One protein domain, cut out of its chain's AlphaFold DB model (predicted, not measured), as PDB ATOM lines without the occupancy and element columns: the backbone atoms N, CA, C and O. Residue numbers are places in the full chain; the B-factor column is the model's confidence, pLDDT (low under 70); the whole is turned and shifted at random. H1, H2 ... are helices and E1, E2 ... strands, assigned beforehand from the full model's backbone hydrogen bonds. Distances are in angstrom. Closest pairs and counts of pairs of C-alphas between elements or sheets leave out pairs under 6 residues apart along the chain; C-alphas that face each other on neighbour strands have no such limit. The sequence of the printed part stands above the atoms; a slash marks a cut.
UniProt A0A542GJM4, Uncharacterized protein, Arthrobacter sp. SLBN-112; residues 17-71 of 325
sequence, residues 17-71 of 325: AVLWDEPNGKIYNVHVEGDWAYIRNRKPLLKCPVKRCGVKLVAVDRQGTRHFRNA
ATOM      1  N   ALA A  17      40.986  -8.825  41.811       86.00
ATOM      2  CA  ALA A  17      40.767  -7.383  41.832       86.00
ATOM      3  C   ALA A  17      41.445  -6.708  40.638       86.00
ATOM      4  O   ALA A  17      42.391  -7.235  40.062       86.00
ATOM      5  N   VAL A  18      41.000  -5.503  40.295       89.88
ATOM      6  CA  VAL A  18      41.716  -4.608  39.372       89.88
ATOM      7  C   VAL A  18      42.172  -3.359  40.114       89.88
ATOM      8  O   VAL A  18      41.637  -3.013  41.173       89.88
ATOM      9  N   LEU A  19      43.162  -2.659  39.562       90.75
ATOM     10  CA  LEU A  19      43.565  -1.362  40.098       90.75
ATOM     11  C   LEU A  19      42.429  -0.348  39.947       90.75
ATOM     12  O   LEU A  19      41.664  -0.363  38.978       90.75
ATOM     13  N   TRP A  20      42.327   0.557  40.918       88.69
ATOM     14  CA  TRP A  20      41.283   1.576  40.948       88.69
ATOM     15  C   TRP A  20      41.276   2.443  39.686       88.69
ATOM     16  O   TRP A  20      40.213   2.677  39.106       88.69
ATOM     17  N   ASP A  21      42.457   2.829  39.214       85.31
ATOM     18  CA  ASP A  21      42.623   3.730  38.071       85.31
ATOM     19  C   ASP A  21      42.665   2.995  36.722       85.31
ATOM     20  O   ASP A  21      42.630   3.621  35.667       85.31
ATOM     21  N   GLU A  22      42.642   1.656  36.731       80.94
ATOM     22  CA  GLU A  22      42.691   0.826  35.522       80.94
ATOM     23  C   GLU A  22      41.502  -0.155  35.474       80.94
ATOM     24  O   GLU A  22      41.673  -1.366  35.612       80.94
ATOM     25  N   PRO A  23      40.258   0.329  35.265       59.00
ATOM     26  CA  PRO A  23      39.056  -0.515  35.245       59.00
ATOM     27  C   PRO A  23      39.061  -1.645  34.208       59.00
ATOM     28  O   PRO A  23      38.339  -2.618  34.385       59.00
ATOM     29  N   ASN A  24      39.838  -1.501  33.132       67.25
ATOM     30  CA  ASN A  24      40.041  -2.532  32.108       67.25
ATOM     31  C   ASN A  24      41.473  -3.100  32.150       67.25
ATOM     32  O   ASN A  24      41.945  -3.653  31.158       67.25
ATOM     33  N   GLY A  25      42.188  -2.873  33.254       71.69
ATOM     34  CA  GLY A  25      43.567  -3.290  33.447       71.69
ATOM     35  C   GLY A  25      43.695  -4.769  33.798       71.69
ATOM     36  O   GLY A  25      42.733  -5.537  33.784       71.69
ATOM     37  N   LYS A  26      44.924  -5.162  34.128       83.94
ATOM     38  CA  LYS A  26      45.252  -6.516  34.578       83.94
ATOM     39  C   LYS A  26      44.423  -6.902  35.815       83.94
ATOM     40  O   LYS A  26      44.322  -6.116  36.759       83.94
ATOM     41  N   ILE A  27      43.913  -8.135  35.834       83.44
ATOM     42  CA  ILE A  27      43.349  -8.756  37.037       83.44
ATOM     43  C   ILE A  27      44.500  -9.248  37.918       83.44
ATOM     44  O   ILE A  27      45.378  -9.980  37.463       83.44
ATOM     45  N   TYR A  28      44.487  -8.828  39.176       86.06
ATOM     46  CA  TYR A  28      45.384  -9.304  40.215       86.06
ATOM     47  C   TYR A  28      44.702 -10.413  40.997       86.06
ATOM     48  O   TYR A  28      43.621 -10.182  41.543       86.06
ATOM     49  N   ASN A  29      45.361 -11.565  41.098       84.06
ATOM     50  CA  ASN A  29      44.853 -12.702  41.854       84.06
ATOM     51  C   ASN A  29      45.716 -12.978  43.096       84.06
ATOM     52  O   ASN A  29      46.936 -13.099  43.000       84.06
ATOM     53  N   VAL A  30      45.112 -13.094  44.280       79.62
ATOM     54  CA  VAL A  30      45.880 -13.260  45.534       79.62
ATOM     55  C   VAL A  30      46.600 -14.610  45.681       79.62
ATOM     56  O   VAL A  30      47.462 -14.749  46.555       79.62
ATOM     57  N   HIS A  31      46.274 -15.598  44.846       73.88
ATOM     58  CA  HIS A  31      46.981 -16.880  44.783       73.88
ATOM     59  C   HIS A  31      48.154 -16.867  43.796       73.88
ATOM     60  O   HIS A  31      49.003 -17.754  43.846       73.88
ATOM     61  N   VAL A  32      48.265 -15.843  42.945       77.69
ATOM     62  CA  VAL A  32      49.456 -15.630  42.120       77.69
ATOM     63  C   VAL A  32      50.504 -14.918  42.974       77.69
ATOM     64  O   VAL A  32      50.354 -13.745  43.304       77.69
ATOM     65  N   GLU A  33      51.592 -15.609  43.332       79.88
ATOM     66  CA  GLU A  33      52.622 -15.076  44.247       79.88
ATOM     67  C   GLU A  33      53.181 -13.710  43.817       79.88
ATOM     68  O   GLU A  33      53.381 -12.825  44.648       79.88
ATOM     69  N   GLY A  34      53.376 -13.496  42.512       83.12
ATOM     70  CA  GLY A  34      53.826 -12.204  41.987       83.12
ATOM     71  C   GLY A  34      52.813 -11.074  42.210       83.12
ATOM     72  O   GLY A  34      53.194  -9.964  42.588       83.12
ATOM     73  N   ASP A  35      51.525 -11.361  42.027       88.62
ATOM     74  CA  ASP A  35      50.442 -10.398  42.237       88.62
ATOM     75  C   ASP A  35      50.270 -10.108  43.723       88.62
ATOM     76  O   ASP A  35      50.181  -8.949  44.129       88.62
ATOM     77  N   TRP A  36      50.306 -11.153  44.550       89.00
ATOM     78  CA  TRP A  36      50.248 -11.028  45.996       89.00
ATOM     79  C   TRP A  36      51.399 -10.185  46.550       89.00
ATOM     80  O   TRP A  36      51.167  -9.243  47.314       89.00
ATOM     81  N   ALA A  37      52.634 -10.462  46.124       89.00
ATOM     82  CA  ALA A  37      53.805  -9.682  46.507       89.00
ATOM     83  C   ALA A  37      53.662  -8.212  46.088       89.00
ATOM     84  O   ALA A  37      53.940  -7.309  46.881       89.00
ATOM     85  N   TYR A  38      53.169  -7.953  44.873       91.12
ATOM     86  CA  TYR A  38      52.892  -6.597  44.405       91.12
ATOM     87  C   TYR A  38      51.868  -5.883  45.301       91.12
ATOM     88  O   TYR A  38      52.147  -4.789  45.799       91.12
ATOM     89  N   ILE A  39      50.720  -6.513  45.567       92.44
ATOM     90  CA  ILE A  39      49.648  -5.953  46.400       92.44
ATOM     91  C   ILE A  39      50.153  -5.647  47.814       92.44
ATOM     92  O   ILE A  39      49.897  -4.567  48.347       92.44
ATOM     93  N   ARG A  40      50.890  -6.578  48.428       90.94
ATOM     94  CA  ARG A  40      51.400  -6.434  49.798       90.94
ATOM     95  C   ARG A  40      52.450  -5.339  49.926       90.94
ATOM     96  O   ARG A  40      52.407  -4.582  50.897       90.94
ATOM     97  N   ASN A  41      53.349  -5.236  48.951       89.00
ATOM     98  CA  ASN A  41      54.449  -4.275  48.987       89.00
ATOM     99  C   ASN A  41      53.998  -2.865  48.604       89.00
ATOM    100  O   ASN A  41      54.414  -1.893  49.230       89.00
ATOM    101  N   ARG A  42      53.150  -2.738  47.579       89.94
ATOM    102  CA  ARG A  42      52.731  -1.434  47.042       89.94
ATOM    103  C   ARG A  42      51.461  -0.889  47.684       89.94
ATOM    104  O   ARG A  42      51.246   0.314  47.617       89.94
ATOM    105  N   LYS A  43      50.641  -1.748  48.301       89.94
ATOM    106  CA  LYS A  43      49.331  -1.401  48.880       89.94
ATOM    107  C   LYS A  43      48.476  -0.536  47.931       89.94
ATOM    108  O   LYS A  43      47.993   0.518  48.349       89.94
ATOM    109  N   PRO A  44      48.314  -0.939  46.655       92.12
ATOM    110  CA  PRO A  44      47.580  -0.141  45.684       92.12
ATOM    111  C   PRO A  44      46.098  -0.022  46.064       92.12
ATOM    112  O   PRO A  44      45.557  -0.848  46.804       92.12
ATOM    113  N   LEU A  45      45.419   0.982  45.508       92.31
ATOM    114  CA  LEU A  45      43.961   1.046  45.559       92.31
ATOM    115  C   LEU A  45      43.381   0.004  44.600       92.31
ATOM    116  O   LEU A  45      43.685   0.003  43.407       92.31
ATOM    117  N   LEU A  46      42.545  -0.879  45.138       90.94
ATOM    118  CA  LEU A  46      41.949  -1.999  44.419       90.94
ATOM    119  C   LEU A  46      40.434  -1.848  44.370       90.94
ATOM    120  O   LEU A  46      39.814  -1.335  45.309       90.94
ATOM    121  N   LYS A  47      39.836  -2.329  43.285       88.88
ATOM    122  CA  LYS A  47      38.388  -2.410  43.125       88.88
ATOM    123  C   LYS A  47      37.960  -3.727  42.508       88.88
ATOM    124  O   LYS A  47      38.753  -4.480  41.944       88.88
ATOM    125  N   CYS A  48      36.665  -3.951  42.617       83.56
ATOM    126  CA  CYS A  48      35.946  -5.025  41.968       83.56
ATOM    127  C   CYS A  48      36.237  -5.104  40.444       83.56
ATOM    128  O   CYS A  48      36.153  -4.078  39.764       83.56
ATOM    129  N   PRO A  49      36.551  -6.297  39.894       79.25
ATOM    130  CA  PRO A  49      36.855  -6.487  38.472       79.25
ATOM    131  C   PRO A  49      35.608  -6.506  37.566       79.25
ATOM    132  O   PRO A  49      35.738  -6.461  36.343       79.25
ATOM    133  N   VAL A  50      34.391  -6.565  38.126       74.12
ATOM    134  CA  VAL A  50      33.156  -6.482  37.328       74.12
ATOM    135  C   VAL A  50      33.042  -5.093  36.706       74.12
ATOM    136  O   VAL A  50      33.093  -4.072  37.398       74.12
ATOM    137  N   LYS A  51      32.849  -5.047  35.382       70.62
ATOM    138  CA  LYS A  51      32.699  -3.792  34.637       70.62
ATOM    139  C   LYS A  51      31.612  -2.924  35.275       70.62
ATOM    140  O   LYS A  51      30.497  -3.383  35.494       70.62
ATOM    141  N   ARG A  52      31.938  -1.647  35.508       74.62
ATOM    142  CA  ARG A  52      31.095  -0.625  36.170       74.62
ATOM    143  C   ARG A  52      30.924  -0.783  37.686       74.62
ATOM    144  O   ARG A  52      30.327   0.097  38.300       74.62
ATOM    145  N   CYS A  53      31.484  -1.815  38.315       76.31
ATOM    146  CA  CYS A  53      31.490  -1.914  39.767       76.31
ATOM    147  C   CYS A  53      32.681  -1.142  40.361       76.31
ATOM    148  O   CYS A  53      33.833  -1.547  40.252       76.31
ATOM    149  N   GLY A  54      32.396  -0.011  41.009       81.94
ATOM    150  CA  GLY A  54      33.398   0.864  41.630       81.94
ATOM    151  C   GLY A  54      33.694   0.560  43.101       81.94
ATOM    152  O   GLY A  54      34.213   1.422  43.798       81.94
ATOM    153  N   VAL A  55      33.317  -0.612  43.617       86.69
ATOM    154  CA  VAL A  55      33.480  -0.918  45.046       86.69
ATOM    155  C   VAL A  55      34.938  -1.191  45.388       86.69
ATOM    156  O   VAL A  55      35.609  -1.988  44.726       86.69
ATOM    157  N   LYS A  56      35.411  -0.520  46.443       88.50
ATOM    158  CA  LYS A  56      36.784  -0.597  46.934       88.50
ATOM    159  C   LYS A  56      37.021  -1.899  47.676       88.50
ATOM    160  O   LYS A  56      36.270  -2.250  48.585       88.50
ATOM    161  N   LEU A  57      38.117  -2.560  47.327       86.31
ATOM    162  CA  LEU A  57      38.550  -3.801  47.943       86.31
ATOM    163  C   LEU A  57      39.843  -3.599  48.740       86.31
ATOM    164  O   LEU A  57      40.660  -2.723  48.448       86.31
ATOM    165  N   VAL A  58      40.028  -4.430  49.760       87.69
ATOM    166  CA  VAL A  58      41.255  -4.566  50.542       87.69
ATOM    167  C   VAL A  58      41.693  -6.022  50.542       87.69
ATOM    168  O   VAL A  58      40.877  -6.933  50.686       87.69
ATOM    169  N   ALA A  59      42.995  -6.235  50.395       87.81
ATOM    170  CA  ALA A  59      43.602  -7.553  50.498       87.81
ATOM    171  C   ALA A  59      43.684  -7.995  51.961       87.81
ATOM    172  O   ALA A  59      44.101  -7.226  52.833       87.81
ATOM    173  N   VAL A  60      43.318  -9.244  52.224       83.62
ATOM    174  CA  VAL A  60      43.365  -9.865  53.547       83.62
ATOM    175  C   VAL A  60      44.243 -11.098  53.477       83.62
ATOM    176  O   VAL A  60      44.156 -11.867  52.529       83.62
ATOM    177  N   ASP A  61      45.064 -11.275  54.507       83.81
ATOM    178  CA  ASP A  61      45.760 -12.520  54.805       83.81
ATOM    179  C   ASP A  61      45.440 -12.883  56.245       83.81
ATOM    180  O   ASP A  61      45.734 -12.115  57.168       83.81
ATOM    181  N   ARG A  62      44.774 -14.017  56.439       67.50
ATOM    182  CA  ARG A  62      44.483 -14.528  57.771       67.50
ATOM    183  C   ARG A  62      44.853 -15.994  57.822       67.50
ATOM    184  O   ARG A  62      44.188 -16.819  57.208       67.50
ATOM    185  N   GLN A  63      45.895 -16.296  58.594       61.31
ATOM    186  CA  GLN A  63      46.395 -17.660  58.792       61.31
ATOM    187  C   GLN A  63      46.763 -18.363  57.470       61.31
ATOM    188  O   GLN A  63      46.643 -19.575  57.377       61.31
ATOM    189  N   GLY A  64      47.200 -17.614  56.449       60.34
ATOM    190  CA  GLY A  64      47.528 -18.149  55.125       60.34
ATOM    191  C   GLY A  64      46.366 -18.118  54.129       60.34
ATOM    192  O   GLY A  64      46.586 -18.325  52.939       60.34
ATOM    193  N   THR A  65      45.136 -17.824  54.569       62.00
ATOM    194  CA  THR A  65      44.011 -17.599  53.655       62.00
ATOM    195  C   THR A  65      44.077 -16.183  53.108       62.00
ATOM    196  O   THR A  65      43.785 -15.214  53.820       62.00
ATOM    197  N   ARG A  66      44.407 -16.069  51.825       79.56
ATOM    198  CA  ARG A  66      44.391 -14.807  51.088       79.56
ATOM    199  C   ARG A  66      43.042 -14.635  50.391       79.56
ATOM    200  O   ARG A  66      42.481 -15.618  49.926       79.56
ATOM    201  N   HIS A  67      42.494 -13.423  50.404       78.56
ATOM    202  CA  HIS A  67      41.288 -13.039  49.655       78.56
ATOM    203  C   HIS A  67      41.142 -11.515  49.625       78.56
ATOM    204  O   HIS A  67      41.769 -10.802  50.418       78.56
ATOM    205  N   PHE A  68      40.277 -11.004  48.753       81.50
ATOM    206  CA  PHE A  68      39.819  -9.622  48.819       81.50
ATOM    207  C   PHE A  68      38.533  -9.497  49.631       81.50
ATOM    208  O   PHE A  68      37.664 -10.369  49.609       81.50
ATOM    209  N   ARG A  69      38.393  -8.372  50.339       77.31
ATOM    210  CA  ARG A  69      37.119  -7.963  50.937       77.31
ATOM    211  C   ARG A  69      36.793  -6.493  50.684       77.31
ATOM    212  O   ARG A  69      37.698  -5.711  50.431       77.31
ATOM    213  N   ASN A  70      35.532  -6.098  50.829       78.00
ATOM    214  CA  ASN A  70      35.067  -4.718  50.794       78.00
ATOM    215  C   ASN A  70      35.827  -3.889  51.837       78.00
ATOM    216  O   ASN A  70      35.993  -4.301  52.992       78.00
ATOM    217  N   ALA A  71      36.306  -2.718  51.424       81.06
ATOM    218  CA  ALA A  71      36.891  -1.760  52.348       81.06
ATOM    219  C   ALA A  71      35.824  -1.261  53.336       81.06
ATOM    220  O   ALA A  71      34.645  -1.154  52.992       81.06
TER     221      ALA A  71
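This is residues 17 to 71 of the 325 residues of an uncharacterized protein of Arthrobacter sp. SLBN-112 (UniProt A0A542GJM4). A two-stranded antiparallel hairpin, E2 and E3, runs along one side of a small elongated domain, and the single helix H1, the short strand E1 and two long loops make the other side. The short stretch of residues 46 to 47 pairs with both E1 and the start of E2, which ties the two sides together. The printed part has 55 residues, with one named helix and three named strands in the order E1, H1, E2, E3; the class is mixed, helices and strands, though under half of the residues are in named elements. The whole is compact, with a radius of gyration of the C-alphas of 10.5 A, and spans 32 by 20 by 16 A.

E2 is residues 56 to 62, 19.3 A from first to last C-alpha, beginning at C-alpha 56 (36.784, -0.597, 46.934). E3 is residues 65 to 70, 15.9 A long, ending at C-alpha 70 (35.067, -4.718, 50.794). H1 is residues 33 to 42, 13.9 A long, from C-alpha 33 (52.622, -15.076, 44.247). E1 is residues 17 to 19, 6.9 A long.

E2 and E3 are a hairpin, antiparallel at 154 degrees; N 58 and O 69 are 2.7 A apart and N 60 and O 67 2.8 A, both within hydrogen-bond range. The closest C-alphas of H1 and E2 are those of Ile 39 and Ala 59, 7.5 A apart. H1 and E3 are apart. E1 pairs with no named strand, but its residues 18 to 19 pair antiparallel with residues 46 to 47, which pair antiparallel with residues 56 to 57 of E2. In H1 every O i to N i+4 pair is within hydrogen-bond range.

The two C-alphas farthest apart, those of Arg 52 and Gln 63, are 32.2 A apart. The printed part has no cut. The links E1 to H1 and H1 to E2 are long, and E2 to E3 is tight. Confidence is under 70 at residues 23 to 24 and 62 to 65.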